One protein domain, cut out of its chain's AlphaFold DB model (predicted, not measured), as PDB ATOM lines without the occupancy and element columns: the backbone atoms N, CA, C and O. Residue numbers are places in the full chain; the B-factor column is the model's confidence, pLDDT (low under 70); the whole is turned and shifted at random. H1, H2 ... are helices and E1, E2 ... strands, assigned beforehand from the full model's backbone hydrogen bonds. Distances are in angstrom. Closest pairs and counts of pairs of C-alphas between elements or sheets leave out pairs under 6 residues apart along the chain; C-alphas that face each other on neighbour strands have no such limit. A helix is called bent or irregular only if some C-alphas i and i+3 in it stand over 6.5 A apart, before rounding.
ATOM      1  N   ILE A  56     153.930 143.525 179.256       77.44
ATOM      2  CA  ILE A  56     154.991 143.136 178.335       77.44
ATOM      3  C   ILE A  56     154.494 141.999 177.440       77.44
ATOM      4  O   ILE A  56     153.734 141.125 177.849       77.44
ATOM      5  N   LEU A  57     154.929 141.984 176.191       80.19
ATOM      6  CA  LEU A  57     154.820 140.812 175.340       80.19
ATOM      7  C   LEU A  57     156.037 139.936 175.604       80.19
ATOM      8  O   LEU A  57     157.166 140.360 175.375       80.19
ATOM      9  N   PHE A  58     155.795 138.723 176.082       82.50
ATOM     10  CA  PHE A  58     156.771 137.651 176.122       82.50
ATOM     11  C   PHE A  58     156.685 136.865 174.820       82.50
ATOM     12  O   PHE A  58     155.724 136.150 174.552       82.50
ATOM     13  N   ILE A  59     157.670 137.038 173.960       82.69
ATOM     14  CA  ILE A  59     157.648 136.453 172.627       82.69
ATOM     15  C   ILE A  59     158.573 135.251 172.635       82.69
ATOM     16  O   ILE A  59     159.738 135.363 173.014       82.69
ATOM     17  N   LEU A  60     158.044 134.121 172.189       87.19
ATOM     18  CA  LEU A  60     158.773 132.891 171.949       87.19
ATOM     19  C   LEU A  60     158.981 132.717 170.442       87.19
ATOM     20  O   LEU A  60     158.109 133.047 169.632       87.19
ATOM     21  N   GLN A  61     160.120 132.157 170.055       89.06
ATOM     22  CA  GLN A  61     160.384 131.753 168.678       89.06
ATOM     23  C   GLN A  61     160.741 130.277 168.594       89.06
ATOM     24  O   GLN A  61     161.350 129.707 169.502       89.06
ATOM     25  N   TRP A  62     160.382 129.675 167.466       91.75
ATOM     26  CA  TRP A  62     160.845 128.350 167.108       91.75
ATOM     27  C   TRP A  62     162.200 128.475 166.398       91.75
ATOM     28  O   TRP A  62     162.249 129.085 165.324       91.75
ATOM     29  N   PRO A  63     163.300 127.908 166.934       92.81
ATOM     30  CA  PRO A  63     164.641 128.136 166.392       92.81
ATOM     31  C   PRO A  63     164.798 127.792 164.909       92.81
ATOM     32  O   PRO A  63     165.357 128.583 164.150       92.81
ATOM     33  N   ALA A  64     164.254 126.654 164.466       91.38
ATOM     34  CA  ALA A  64     164.340 126.254 163.060       91.38
ATOM     35  C   ALA A  64     163.562 127.207 162.143       91.38
ATOM     36  O   ALA A  64     164.043 127.568 161.071       91.38
ATOM     37  N   GLY A  65     162.396 127.669 162.598       88.94
ATOM     38  CA  GLY A  65     161.585 128.636 161.866       88.94
ATOM     39  C   GLY A  65     162.262 130.001 161.752       88.94
ATOM     40  O   GLY A  65     162.283 130.597 160.678       88.94
ATOM     41  N   PHE A  66     162.892 130.464 162.837       90.62
ATOM     42  CA  PHE A  66     163.728 131.662 162.808       90.62
ATOM     43  C   PHE A  66     164.859 131.520 161.783       90.62
ATOM     44  O   PHE A  66     165.005 132.392 160.928       90.62
ATOM     45  N   CYS A  67     165.622 130.422 161.817       91.88
ATOM     46  CA  CYS A  67     166.724 130.213 160.877       91.88
ATOM     47  C   CYS A  67     166.260 130.209 159.415       91.88
ATOM     48  O   CYS A  67     166.888 130.872 158.595       91.88
ATOM     49  N   GLN A  68     165.149 129.532 159.114       90.88
ATOM     50  CA  GLN A  68     164.564 129.464 157.770       90.88
ATOM     51  C   GLN A  68     164.059 130.829 157.275       90.88
ATOM     52  O   GLN A  68     164.019 131.090 156.077       90.88
ATOM     53  N   SER A  69     163.674 131.721 158.192       87.44
ATOM     54  CA  SER A  69     163.224 133.075 157.844       87.44
ATOM     55  C   SER A  69     164.361 134.018 157.432       87.44
ATOM     56  O   SER A  69     164.100 135.093 156.888       87.44
ATOM     57  N   LEU A  70     165.623 133.653 157.692       88.50
ATOM     58  CA  LEU A  70     166.769 134.471 157.315       88.50
ATOM     59  C   LEU A  70     167.020 134.379 155.808       88.50
ATOM     60  O   LEU A  70     167.053 133.294 155.240       88.50
ATOM     61  N   ASN A  71     167.356 135.511 155.181       89.94
ATOM     62  CA  ASN A  71     167.786 135.540 153.773       89.94
ATOM     63  C   ASN A  71     168.987 134.617 153.489       89.94
ATOM     64  O   ASN A  71     169.210 134.217 152.351       89.94
ATOM     65  N   ASN A  72     169.793 134.330 154.515       92.31
ATOM     66  CA  ASN A  72     170.903 133.394 154.447       92.31
ATOM     67  C   ASN A  72     170.925 132.517 155.708       92.31
ATOM     68  O   ASN A  72     171.466 132.917 156.743       92.31
ATOM     69  N   GLU A  73     170.381 131.305 155.599       90.31
ATOM     70  CA  GLU A  73     170.305 130.325 156.691       90.31
ATOM     71  C   GLU A  73     171.682 129.964 157.274       90.31
ATOM     72  O   GLU A  73     171.793 129.640 158.456       90.31
ATOM     73  N   SER A  74     172.767 130.086 156.492       93.19
ATOM     74  CA  SER A  74     174.125 129.771 156.960       93.19
ATOM     75  C   SER A  74     174.626 130.698 158.073       93.19
ATOM     76  O   SER A  74     175.566 130.337 158.789       93.19
ATOM     77  N   LEU A  75     173.993 131.862 158.260       95.00
ATOM     78  CA  LEU A  75     174.257 132.775 159.376       95.00
ATOM     79  C   LEU A  75     173.676 132.263 160.701       95.00
ATOM     80  O   LEU A  75     174.066 132.755 161.763       95.00
ATOM     81  N   CYS A  76     172.774 131.282 160.647       95.25
ATOM     82  CA  CYS A  76     172.108 130.725 161.809       95.25
ATOM     83  C   CYS A  76     172.881 129.547 162.411       95.25
ATOM     84  O   CYS A  76     173.482 128.740 161.697       95.25
ATOM     85  N   ARG A  77     172.836 129.415 163.735       94.94
ATOM     86  CA  ARG A  77     173.289 128.241 164.480       94.94
ATOM     87  C   ARG A  77     172.311 127.972 165.612       94.94
ATOM     88  O   ARG A  77     172.159 128.804 166.497       94.94
ATOM     89  N   ILE A  78     171.723 126.782 165.604       94.69
ATOM     90  CA  ILE A  78     170.944 126.262 166.727       94.69
ATOM     91  C   ILE A  78     171.890 125.368 167.537       94.69
ATOM     92  O   ILE A  78     172.439 124.423 166.967       94.69
ATOM     93  N   PRO A  79     172.176 125.679 168.813       92.00
ATOM     94  CA  PRO A  79     172.945 124.782 169.670       92.00
ATOM     95  C   PRO A  79     172.233 123.433 169.835       92.00
ATOM     96  O   PRO A  79     171.012 123.388 169.921       92.00
ATOM     97  N   GLU A  80     172.993 122.340 169.907       91.69
ATOM     98  CA  GLU A  80     172.435 120.975 169.973       91.69
ATOM     99  C   GLU A  80     171.561 120.735 171.210       91.69
ATOM    100  O   GLU A  80     170.632 119.934 171.165       91.69
ATOM    101  N   SER A  81     171.828 121.458 172.301       90.44
ATOM    102  CA  SER A  81     171.029 121.413 173.527       90.44
ATOM    103  C   SER A  81     169.635 122.031 173.376       90.44
ATOM    104  O   SER A  81     168.801 121.852 174.257       90.44
ATOM    105  N   ILE A  82     169.362 122.755 172.287       92.12
ATOM    106  CA  ILE A  82     168.110 123.485 172.082       92.12
ATOM    107  C   ILE A  82     167.224 122.734 171.092       92.12
ATOM    108  O   ILE A  82     167.449 122.727 169.882       92.12
ATOM    109  N   ASN A  83     166.161 122.139 171.626       90.94
ATOM    110  CA  ASN A  83     165.138 121.400 170.886       90.94
ATOM    111  C   ASN A  83     163.709 121.904 171.173       90.94
ATOM    112  O   ASN A  83     162.739 121.238 170.812       90.94
ATOM    113  N   ASN A  84     163.575 123.065 171.823       90.62
ATOM    114  CA  ASN A  84     162.297 123.654 172.220       90.62
ATOM    115  C   ASN A  84     162.215 125.147 171.836       90.62
ATOM    116  O   ASN A  84     163.153 125.711 171.268       90.62
ATOM    117  N   TRP A  85     161.079 125.784 172.125       91.31
ATOM    118  CA  TRP A  85     160.885 127.226 171.981       91.31
ATOM    119  C   TRP A  85     161.916 128.002 172.798       91.31
ATOM    120  O   TRP A  85     162.147 127.696 173.966       91.31
ATOM    121  N   THR A  86     162.484 129.040 172.192       92.38
ATOM    122  CA  THR A  86     163.378 129.975 172.876       92.38
ATOM    123  C   THR A  86     162.727 131.340 173.006       92.38
ATOM    124  O   THR A  86     161.819 131.701 172.254       92.38
ATOM    125  N   ILE A  87     163.193 132.125 173.968       91.75
ATOM    126  CA  ILE A  87     162.790 133.510 174.140       91.75
ATOM    127  C   ILE A  87     163.291 134.300 172.927       91.75
ATOM    128  O   ILE A  87     164.466 134.272 172.570       91.75
ATOM    129  N   HIS A  88     162.378 135.003 172.270       88.62
ATOM    130  CA  HIS A  88     162.695 136.005 171.260       88.62
ATOM    131  C   HIS A  88     162.909 137.362 171.932       88.62
ATOM    132  O   HIS A  88     163.908 138.040 171.691       88.62
ATOM    133  N   GLY A  89     161.993 137.744 172.828       86.06
ATOM    134  CA  GLY A  89     162.191 138.910 173.676       86.06
ATOM    135  C   GLY A  89     161.017 139.275 174.573       86.06
ATOM    136  O   GLY A  89     159.925 138.723 174.472       86.06
ATOM    137  N   LEU A  90     161.281 140.247 175.443       84.31
ATOM    138  CA  LEU A  90     160.323 140.871 176.352       84.31
ATOM    139  C   LEU A  90     160.083 142.304 175.874       84.31
ATOM    140  O   LEU A  90     161.021 143.100 175.836       84.31
ATOM    141  N   TRP A  91     158.877 142.630 175.413       82.31
ATOM    142  CA  TRP A  91     158.599 143.917 174.766       82.31
ATOM    143  C   TRP A  91     157.492 144.671 175.506       82.31
ATOM    144  O   TRP A  91     156.343 144.231 175.468       82.31
ATOM    145  N   PRO A  92     157.790 145.814 176.141       79.62
ATOM    146  CA  PRO A  92     156.766 146.648 176.750       79.62
ATOM    147  C   PRO A  92     155.696 147.074 175.745       79.62
ATOM    148  O   PRO A  92     156.000 147.531 174.640       79.62
ATOM    149  N   LEU A  93     154.426 146.940 176.124       75.25
ATOM    150  CA  LEU A  93     153.335 147.464 175.314       75.25
ATOM    151  C   LEU A  93     153.327 148.991 175.387       75.25
ATOM    152  O   LEU A  93     153.254 149.572 176.468       75.25
ATOM    153  N   HIS A  94     153.347 149.621 174.212       73.81
ATOM    154  CA  HIS A  94     153.278 151.076 174.030       73.81
ATOM    155  C   HIS A  94     154.466 151.874 174.600       73.81
ATOM    156  O   HIS A  94     154.360 153.091 174.717       73.81
ATOM    157  N   ALA A  95     155.593 151.219 174.897       71.94
ATOM    158  CA  ALA A  95     156.851 151.872 175.252       71.94
ATOM    159  C   ALA A  95     157.991 151.297 174.391       71.94
ATOM    160  O   ALA A  95     158.200 150.084 174.326       71.94
ATOM    161  N   MET A  96     158.697 152.162 173.663       64.56
ATOM    162  CA  MET A  96     159.821 151.795 172.796       64.56
ATOM    163  C   MET A  96     160.858 152.911 172.812       64.56
ATOM    164  O   MET A  96     160.472 154.069 172.694       64.56
ATOM    165  N   ARG A  97     162.153 152.550 172.843       64.44
ATOM    166  CA  ARG A  97     163.274 153.511 172.850       64.44
ATOM    167  C   ARG A  97     163.097 154.565 173.943       64.44
ATOM    168  O   ARG A  97     162.970 155.755 173.658       64.44
ATOM    169  N   CYS A  98     162.999 154.089 175.171       66.81
ATOM    170  CA  CYS A  98     162.915 154.952 176.332       66.81
ATOM    171  C   CYS A  98     164.324 155.590 176.560       66.81
ATOM    172  O   CYS A  98     165.068 155.792 175.606       66.81
ATOM    173  N   CYS A  99     164.728 156.010 177.747       62.19
ATOM    174  CA  CYS A  99     166.054 156.594 177.993       62.19
ATOM    175  C   CYS A  99     167.280 155.683 177.666       62.19
ATOM    176  O   CYS A  99     167.646 154.817 178.457       62.19
ATOM    177  N   GLY A 100     168.062 155.998 176.619       59.00
ATOM    178  CA  GLY A 100     169.296 155.274 176.224       59.00
ATOM    179  C   GLY A 100     170.520 155.392 177.159       59.00
ATOM    180  O   GLY A 100     171.659 155.316 176.702       59.00
ATOM    181  N   CYS A 101     170.302 155.625 178.450       63.59
ATOM    182  CA  CYS A 101     171.318 155.981 179.442       63.59
ATOM    183  C   CYS A 101     171.876 154.800 180.254       63.59
ATOM    184  O   CYS A 101     172.768 155.006 181.075       63.59
ATOM    185  N   TRP A 102     171.372 153.580 180.048       68.00
ATOM    186  CA  TRP A 102     171.684 152.429 180.901       68.00
ATOM    187  C   TRP A 102     172.286 151.271 180.098       68.00
ATOM    188  O   TRP A 102     171.549 150.420 179.595       68.00
ATOM    189  N   PRO A 103     173.623 151.230 179.948       76.38
ATOM    190  CA  PRO A 103     174.290 150.098 179.321       76.38
ATOM    191  C   PRO A 103     174.176 148.849 180.205       76.38
ATOM    192  O   PRO A 103     174.292 148.933 181.424       76.38
ATOM    193  N   MET A 104     173.975 147.694 179.571       82.56
ATOM    194  CA  MET A 104     174.000 146.391 180.238       82.56
ATOM    195  C   MET A 104     175.445 145.912 180.427       82.56
ATOM    196  O   MET A 104     176.236 145.929 179.479       82.56
ATOM    197  N   PHE A 105     175.760 145.415 181.617       88.19
ATOM    198  CA  PHE A 105     177.034 144.799 181.969       88.19
ATOM    199  C   PHE A 105     176.869 143.296 182.222       88.19
ATOM    200  O   PHE A 105     175.788 142.811 182.538       88.19
ATOM    201  N   HIS A 106     177.962 142.535 182.112       87.81
ATOM    202  CA  HIS A 106     177.941 141.095 182.409       87.81
ATOM    203  C   HIS A 106     177.510 140.794 183.852       87.81
ATOM    204  O   HIS A 106     176.813 139.810 184.085       87.81
ATOM    205  N   SER A 107     177.870 141.658 184.808       88.25
ATOM    206  CA  SER A 107     177.453 141.537 186.211       88.25
ATOM    207  C   SER A 107     175.937 141.517 186.389       88.25
ATOM    208  O   SER A 107     175.455 140.890 187.325       88.25
ATOM    209  N   ASP A 108     175.187 142.152 185.487       84.62
ATOM    210  CA  ASP A 108     173.731 142.280 185.600       84.62
ATOM    211  C   ASP A 108     173.005 140.957 185.315       84.62
ATOM    212  O   ASP A 108     171.836 140.800 185.659       84.62
ATOM    213  N   VAL A 109     173.689 140.003 184.673       87.94
ATOM    214  CA  VAL A 109     173.139 138.692 184.294       87.94
ATOM    215  C   VAL A 109     173.978 137.519 184.762       87.94
ATOM    216  O   VAL A 109     173.632 136.388 184.454       87.94
ATOM    217  N   GLN A 110     175.052 137.760 185.510       90.06
ATOM    218  CA  GLN A 110     175.983 136.711 185.921       90.06
ATOM    219  C   GLN A 110     175.275 135.541 186.624       90.06
ATOM    220  O   GLN A 110     175.588 134.386 186.361       90.06
ATOM    221  N   GLU A 111     174.297 135.837 187.483       90.56
ATOM    222  CA  GLU A 111     173.527 134.819 188.211       90.56
ATOM    223  C   GLU A 111     172.530 134.050 187.329       90.56
ATOM    224  O   GLU A 111     172.133 132.953 187.696       90.56
ATOM    225  N   LEU A 112     172.138 134.614 186.181       90.12
ATOM    226  CA  LEU A 112     171.141 134.059 185.256       90.12
ATOM    227  C   LEU A 112     171.759 133.585 183.931       90.12
ATOM    228  O   LEU A 112     171.039 133.223 183.003       90.12
ATOM    229  N   GLU A 113     173.083 133.657 183.775       90.81
ATOM    230  CA  GLU A 113     173.745 133.479 182.480       90.81
ATOM    231  C   GLU A 113     173.530 132.070 181.915       90.81
ATOM    232  O   GLU A 113     173.364 131.907 180.701       90.81
ATOM    233  N   ALA A 114     173.478 131.056 182.784       91.44
ATOM    234  CA  ALA A 114     173.201 129.680 182.392       91.44
ATOM    235  C   ALA A 114     171.778 129.544 181.828       91.44
ATOM    236  O   ALA A 114     171.604 129.076 180.700       91.44
ATOM    237  N   GLU A 115     170.777 130.036 182.556       92.44
ATOM    238  CA  GLU A 115     169.377 130.022 182.140       92.44
ATOM    239  C   GLU A 115     169.164 130.853 180.872       92.44
ATOM    240  O   GLU A 115     168.476 130.423 179.949       92.44
ATOM    241  N   LEU A 116     169.778 132.030 180.770       92.00
ATOM    242  CA  LEU A 116     169.677 132.871 179.579       92.00
ATOM    243  C   LEU A 116     170.345 132.223 178.365       92.00
ATOM    244  O   LEU A 116     169.861 132.381 177.245       92.00
ATOM    245  N   THR A 117     171.430 131.478 178.558       92.25
ATOM    246  CA  THR A 117     172.088 130.743 177.469       92.25
ATOM    247  C   THR A 117     171.227 129.590 176.966       92.25
ATOM    248  O   THR A 117     171.204 129.333 175.761       92.25
ATOM    249  N   GLU A 118     170.498 128.919 177.855       92.12
ATOM    250  CA  GLU A 118     169.592 127.825 177.501       92.12
ATOM    251  C   GLU A 118     168.291 128.335 176.865       92.12
ATOM    252  O   GLU A 118     167.908 127.894 175.779       92.12
ATOM    253  N   TYR A 119     167.627 129.301 177.505       93.00
ATOM    254  CA  TYR A 119     166.279 129.733 177.135       93.00
ATOM    255  C   TYR A 119     166.245 130.961 176.228       93.00
ATOM    256  O   TYR A 119     165.286 131.119 175.476       93.00
ATOM    257  N   TRP A 120     167.265 131.823 176.242       94.00
ATOM    258  CA  TRP A 120     167.331 133.045 175.426       94.00
ATOM    259  C   TRP A 120     168.626 133.156 174.587       94.00
ATOM    260  O   TRP A 120     169.268 134.205 174.568       94.00
ATOM    261  N   PRO A 121     169.045 132.105 173.863       94.19
ATOM    262  CA  PRO A 121     170.293 132.100 173.101       94.19
ATOM    263  C   PRO A 121     170.282 133.102 171.937       94.19
ATOM    264  O   PRO A 121     169.248 133.368 171.320       94.19
ATOM    265  N   SER A 122     171.474 133.547 171.525       93.88
ATOM    266  CA  SER A 122     171.650 134.044 170.158       93.88
ATOM    267  C   SER A 122     171.631 132.867 169.182       93.88
ATOM    268  O   SER A 122     172.428 131.939 169.305       93.88
ATOM    269  N   LEU A 123     170.756 132.924 168.175       94.50
ATOM    270  CA  LEU A 123     170.764 131.972 167.058       94.50
ATOM    271  C   LEU A 123     171.628 132.445 165.880       94.50
ATOM    272  O   LEU A 123     171.756 131.736 164.886       94.50
ATOM    273  N   LEU A 124     172.226 133.638 165.956       94.62
ATOM    274  CA  LEU A 124     173.097 134.176 164.911       94.62
ATOM    275  C   LEU A 124     174.562 133.888 165.242       94.62
ATOM    276  O   LEU A 124     175.057 134.305 166.284       94.62
ATOM    277  N   LYS A 125     175.302 133.276 164.310       93.56
ATOM    278  CA  LYS A 125     176.735 132.955 164.483       93.56
ATOM    279  C   LYS A 125     177.608 134.178 164.764       93.56
ATOM    280  O   LYS A 125     178.634 134.062 165.422       93.56
ATOM    281  N   ILE A 126     177.211 135.331 164.232       91.75
ATOM    282  CA  ILE A 126     177.972 136.584 164.311       91.75
ATOM    283  C   ILE A 126     177.740 137.361 165.613       91.75
ATOM    284  O   ILE A 126     178.403 138.371 165.834       91.75
ATOM    285  N   LYS A 127     176.792 136.937 166.460       89.50
ATOM    286  CA  LYS A 127     176.462 137.618 167.716       89.50
ATOM    287  C   LYS A 127     176.578 136.654 168.885       89.50
ATOM    288  O   LYS A 127     175.931 135.609 168.889       89.50
ATOM    289  N   SER A 128     177.362 137.033 169.892       91.88
ATOM    290  CA  SER A 128     177.351 136.338 171.179       91.88
ATOM    291  C   SER A 128     175.997 136.515 171.869       91.88
ATOM    292  O   SER A 128     175.291 137.497 171.621       91.88
ATOM    293  N   SER A 129     175.641 135.586 172.760       91.38
ATOM    294  CA  SER A 129     174.400 135.683 173.538       91.38
ATOM    295  C   SER A 129     174.357 136.968 174.367       91.38
ATOM    296  O   SER A 129     173.365 137.683 174.304       91.38
ATOM    297  N   PHE A 130     175.464 137.351 175.014       92.00
ATOM    298  CA  PHE A 130     175.532 138.610 175.761       92.00
ATOM    299  C   PHE A 130     175.262 139.845 174.893       92.00
ATOM    300  O   PHE A 130     174.464 140.701 175.269       92.00
ATOM    301  N   HIS A 131     175.868 139.934 173.703       91.38
ATOM    302  CA  HIS A 131     175.606 141.054 172.795       91.38
ATOM    303  C   HIS A 131     174.138 141.089 172.358       91.38
ATOM    304  O   HIS A 131     173.534 142.155 172.261       91.38
ATOM    305  N   PHE A 132     173.553 139.919 172.107       91.12
ATOM    306  CA  PHE A 132     172.144 139.796 171.770       91.12
ATOM    307  C   PHE A 132     171.223 140.246 172.919       91.12
ATOM    308  O   PHE A 132     170.293 141.019 172.667       91.12
ATOM    309  N   TRP A 133     171.490 139.844 174.165       89.56
ATOM    310  CA  TRP A 133     170.737 140.306 175.338       89.56
ATOM    311  C   TRP A 133     170.883 141.810 175.525       89.56
ATOM    312  O   TRP A 133     169.878 142.504 175.651       89.56
ATOM    313  N   SER A 134     172.113 142.319 175.448       86.50
ATOM    314  CA  SER A 134     172.426 143.738 175.596       86.50
ATOM    315  C   SER A 134     171.676 144.586 174.575       86.50
ATOM    316  O   SER A 134     170.970 145.515 174.957       86.50
ATOM    317  N   GLU A 135     171.705 144.233 173.288       83.25
ATOM    318  CA  GLU A 135     170.929 144.950 172.271       83.25
ATOM    319  C   GLU A 135     169.416 144.842 172.492       83.25
ATOM    320  O   GLU A 135     168.691 145.820 172.288       83.25
ATOM    321  N   THR A 136     168.923 143.659 172.865       79.94
ATOM    322  CA  THR A 136     167.483 143.411 172.996       79.94
ATOM    323  C   THR A 136     166.905 144.133 174.205       79.94
ATOM    324  O   THR A 136     165.868 144.782 174.082       79.94
ATOM    325  N   LEU A 137     167.593 144.080 175.342       77.06
ATOM    326  CA  LEU A 137     167.214 144.777 176.565       77.06
ATOM    327  C   LEU A 137     167.431 146.284 176.427       77.06
ATOM    328  O   LEU A 137     166.515 147.030 176.745       77.06
ATOM    329  N   SER A 138     168.543 146.751 175.851       72.62
ATOM    330  CA  SER A 138     168.791 148.195 175.670       72.62
ATOM    331  C   SER A 138     167.771 148.852 174.737       72.62
ATOM    332  O   SER A 138     167.340 149.971 174.971       72.62
ATOM    333  N   ARG A 139     167.319 148.167 173.677       66.69
ATOM    334  CA  ARG A 139     166.268 148.707 172.788       66.69
ATOM    335  C   ARG A 139     164.888 148.789 173.451       66.69
ATOM    336  O   ARG A 139     163.997 149.445 172.902       66.69
ATOM    337  N   ARG A 140     164.679 148.062 174.552       68.56
ATOM    338  CA  ARG A 140     163.377 147.868 175.212       68.56
ATOM    339  C   ARG A 140     163.332 148.414 176.644       68.56
ATOM    340  O   ARG A 140     162.237 148.520 177.179       68.56
ATOM    341  N   GLU A 141     164.483 148.756 177.217       62.84
ATOM    342  CA  GLU A 141     164.696 149.332 178.553       62.84
ATOM    343  C   GLU A 141     163.935 148.636 179.668       62.84
ATOM    344  O   GLU A 141     163.205 149.220 180.471       62.84
ATOM    345  N   ILE A 142     164.140 147.329 179.711       64.06
ATOM    346  CA  ILE A 142     163.652 146.483 180.781       64.06
ATOM    347  C   ILE A 142     164.756 146.390 181.832       64.06
ATOM    348  O   ILE A 142     165.668 145.578 181.706       64.06
ATOM    349  N   HIS A 143     164.676 147.241 182.854       55.50
ATOM    350  CA  HIS A 143     165.672 147.292 183.931       55.50
ATOM    351  C   HIS A 143     165.251 146.522 185.185       55.50
ATOM    352  O   HIS A 143     166.099 146.160 185.994       55.50
ATOM    353  N   GLN A 144     163.958 146.213 185.331       52.56
ATOM    354  CA  GLN A 144     163.478 145.329 186.386       52.56
ATOM    355  C   GLN A 144     162.094 144.777 186.038       52.56
ATOM    356  O   GLN A 144     161.145 145.532 185.837       52.56
ATOM    357  N   VAL A 145     161.970 143.450 185.966       54.53
ATOM    358  CA  VAL A 145     160.681 142.762 185.806       54.53
ATOM    359  C   VAL A 145     160.441 141.950 187.063       54.53
ATOM    360  O   VAL A 145     161.148 140.982 187.324       54.53
ATOM    361  N   ARG A 146     159.428 142.324 187.838       49.38
ATOM    362  CA  ARG A 146     158.875 141.465 188.886       49.38
ATOM    363  C   ARG A 146     157.514 140.984 188.428       49.38
ATOM    364  O   ARG A 146     156.542 141.721 188.498       49.38
ATOM    365  N   ALA A 147     157.455 139.769 187.896       48.00
ATOM    366  CA  ALA A 147     156.195 139.187 187.458       48.00
ATOM    367  C   ALA A 147     155.319 138.868 188.680       48.00
ATOM    368  O   ALA A 147     155.683 138.033 189.501       48.00
ATOM    369  N   VAL A 148     154.173 139.541 188.791       42.12
ATOM    370  CA  VAL A 148     153.188 139.296 189.861       42.12
ATOM    371  C   VAL A 148     152.053 138.389 189.364       42.12
ATOM    372  O   VAL A 148     151.561 137.550 190.111       42.12
ATOM    373  N   TYR A 149     151.675 138.498 188.083       44.31
ATOM    374  CA  TYR A 149     150.668 137.652 187.435       44.31
ATOM    375  C   TYR A 149     151.075 137.353 185.990       44.31
ATOM    376  O   TYR A 149     151.618 138.210 185.300       44.31
ATOM    377  N   VAL A 150     150.805 136.139 185.510       49.97
ATOM    378  CA  VAL A 150     151.083 135.734 184.125       49.97
ATOM    379  C   VAL A 150     149.765 135.318 183.488       49.97
ATOM    380  O   VAL A 150     149.193 134.294 183.845       49.97
ATOM    381  N   TYR A 151     149.276 136.125 182.549       45.34
ATOM    382  CA  TYR A 151     148.213 135.717 181.633       45.34
ATOM    383  C   TYR A 151     148.872 135.195 180.357       45.34
ATOM    384  O   TYR A 151     149.930 135.678 179.973       45.34
ATOM    385  N   ILE A 152     148.303 134.168 179.729       46.41
ATOM    386  CA  ILE A 152     148.881 133.558 178.527       46.41
ATOM    387  C   ILE A 152     147.836 133.635 177.425       46.41
ATOM    388  O   ILE A 152     146.855 132.899 177.429       46.41
ATOM    389  N   HIS A 153     148.048 134.547 176.481       50.59
ATOM    390  CA  HIS A 153     147.335 134.561 175.207       50.59
ATOM    391  C   HIS A 153     148.334 134.191 174.121       50.59
ATOM    392  O   HIS A 153     149.279 134.943 173.905       50.59
ATOM    393  N   VAL A 154     148.129 133.035 173.490       52.22
ATOM    394  CA  VAL A 154     148.997 132.488 172.442       52.22
ATOM    395  C   VAL A 154     148.509 132.989 171.088       52.22
ATOM    396  O   VAL A 154     147.397 132.663 170.674       52.22
ATOM    397  N   TYR A 155     149.349 133.739 170.379       56.91
ATOM    398  CA  TYR A 155     149.117 134.089 168.977       56.91
ATOM    399  C   TYR A 155     150.197 133.453 168.108       56.91
ATOM    400  O   TYR A 155     151.385 133.683 168.336       56.91
ATOM    401  N   VAL A 156     149.787 132.666 167.110       56.19
ATOM    402  CA  VAL A 156     150.700 132.058 166.133       56.19
ATOM    403  C   VAL A 156     150.777 132.974 164.919       56.19
ATOM    404  O   VAL A 156     149.821 133.078 164.153       56.19
ATOM    405  N   TYR A 157     151.919 133.631 164.730       54.03
ATOM    406  CA  TYR A 157     152.195 134.411 163.528       54.03
ATOM    407  C   TYR A 157     153.175 133.628 162.647       54.03
ATOM    408  O   TYR A 157     154.287 133.300 163.062       54.03
ATOM    409  N   HIS A 158     152.750 133.320 161.419       54.28
ATOM    410  CA  HIS A 158     153.607 132.764 160.366       54.28
ATOM    411  C   HIS A 158     154.252 131.386 160.651       54.28
ATOM    412  O   HIS A 158     155.328 131.112 160.147       54.28
ATOM    413  N   CYS A 159     153.606 130.496 161.419       57.91
ATOM    414  CA  CYS A 159     154.087 129.140 161.779       57.91
ATOM    415  C   CYS A 159     155.379 129.056 162.621       57.91
ATOM    416  O   CYS A 159     155.731 127.960 163.052       57.91
ATOM    417  N   PHE A 160     156.069 130.168 162.896       65.81
ATOM    418  CA  PHE A 160     157.418 130.143 163.489       65.81
ATOM    419  C   PHE A 160     157.584 130.991 164.758       65.81
ATOM    420  O   PHE A 160     158.573 130.826 165.473       65.81
ATOM    421  N   CYS A 161     156.618 131.858 165.074       62.84
ATOM    422  CA  CYS A 161     156.628 132.685 166.281       62.84
ATOM    423  C   CYS A 161     155.340 132.500 167.085       62.84
ATOM    424  O   CYS A 161     154.239 132.483 166.525       62.84
ATOM    425  N   VAL A 162     155.497 132.417 168.405       62.22
ATOM    426  CA  VAL A 162     154.403 132.404 169.376       62.22
ATOM    427  C   VAL A 162     154.541 133.632 170.264       62.22
ATOM    428  O   VAL A 162     155.507 133.779 171.007       62.22
ATOM    429  N   CYS A 163     153.556 134.521 170.216       60.25
ATOM    430  CA  CYS A 163     153.484 135.645 171.145       60.25
ATOM    431  C   CYS A 163     152.667 135.232 172.370       60.25
ATOM    432  O   CYS A 163     151.536 134.780 172.205       60.25
ATOM    433  N   VAL A 164     153.217 135.434 173.568       59.94
ATOM    434  CA  VAL A 164     152.540 135.303 174.863       59.94
ATOM    435  C   VAL A 164     152.452 136.688 175.509       59.94
ATOM    436  O   VAL A 164     153.462 137.327 175.778       59.94
ATOM    437  N   CYS A 165     151.255 137.210 175.768       54.72
ATOM    438  CA  CYS A 165     151.123 138.513 176.436       54.72
ATOM    439  C   CYS A 165     151.182 138.371 177.963       54.72
ATOM    440  O   CYS A 165     150.215 137.893 178.538       54.72
ATOM    441  N   VAL A 166     152.245 138.847 178.621       56.56
ATOM    442  CA  VAL A 166     152.439 138.757 180.081       56.56
ATOM    443  C   VAL A 166     152.219 140.127 180.741       56.56
ATOM    444  O   VAL A 166     152.963 141.082 180.525       56.56
ATOM    445  N   CYS A 167     151.188 140.255 181.576       53.28
ATOM    446  CA  CYS A 167     150.903 141.503 182.295       53.28
ATOM    447  C   CYS A 167     151.733 141.594 183.581       53.28
ATOM    448  O   CYS A 167     151.442 140.904 184.552       53.28
ATOM    449  N   VAL A 168     152.739 142.468 183.617       55.50
ATOM    450  CA  VAL A 168     153.599 142.652 184.792       55.50
ATOM    451  C   VAL A 168     153.198 143.924 185.536       55.50
ATOM    452  O   VAL A 168     153.255 145.015 184.974       55.50
TER     453      VAL A 168
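Overview. This is residues 56 to 168 of the 172 residues of an uncharacterized protein of Labrus bergylta (ballan wrasse) (UniProt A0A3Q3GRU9). A strongly twisted sheet of four strands, E2, E1, E4 and E3, makes one side of this domain, and two helices, H2 and H3, sit beyond its E2 edge, so that E2 lies between them and the rest of the sheet. The short helix H1 sits at one end of the sheet, and three long stretches with no named element, residues 70 to 85, 93 to 109 and 139 to 153, run round the outside. The printed part has 113 residues, with three named helices and four named strands in the order E1 H1 E2 H2 H3 E3 E4; the sheet is antiparallel throughout. The class is mixed, helices and strands, with under half of the residues in named elements. The whole is compact and rounded, with a radius of gyration of the C-alphas of 14.3 A and spans of 35 by 32 by 25 A.

Along the chain. Begin at C-alpha 56, at (154.991, 143.136, 178.335), where strand E1, residues 56 to 61, starts its 15.9 A. Beside it look for E2, residues 86 to 92, 18.3 A long, and E4, residues 161 to 166, 15.6 A, ending at C-alpha 166, (152.439, 138.757, 180.081). E3, residues 154 to 157, covers 9.7 A. The helices are H1, residues 63 to 69, 10.0 A; H2, residues 110 to 119, 14.8 A, from C-alpha 110 at (175.983, 136.711, 185.921); and H3, residues 129 to 138, 13.9 A. H2 is irregular: C-alphas 111 and 114 are 7.8 A apart.

Arrangement. Look first at E1 and E4, antiparallel at 156 degrees, where N 58 and O 164 are 2.7 A apart. On the other side of E1, E2 is antiparallel at 158 degrees, with N 59 and O 89 at 2.9 A. E3 and E4 form a hairpin at 147 degrees, with N 155 and O 163 at 3.0 A. E2 and E3 are the edge strands, and they are apart. H2 is on the sheet but only grazes it with residues 116 to 119; the closest C-alphas of H2 and E2 are those of Tyr 119 and Thr 86, 5.2 A. H3 only grazes it with residues 133 to 137; its closest C-alphas to E2 are those of Thr 136 and Gly 89, 7.0 A. H2 and H3 are close but not clearly touching, with C-alphas of Thr 117 and Ser 129 closest at 6.7 A, and stand about perpendicular at 79 degrees. H1 only grazes the sheet with residues 63 to 66 and is apart from H2 and H3. In H1 and H3 every O i to N i+4 pair is within hydrogen-bond range; in H2, 4 of 6 are.

Size, cuts and confidence. The C-alphas farthest apart, those of Ser 74 and Val 148, are 40.1 A from each other. The printed part has no cut. The links H1 to E2, E2 to H2 and H3 to E3 are long. Look to the B-factor column for pLDDT: its mean over the printed part is 78.2, and residues 96 to 102 and 139 to 168 are under 70.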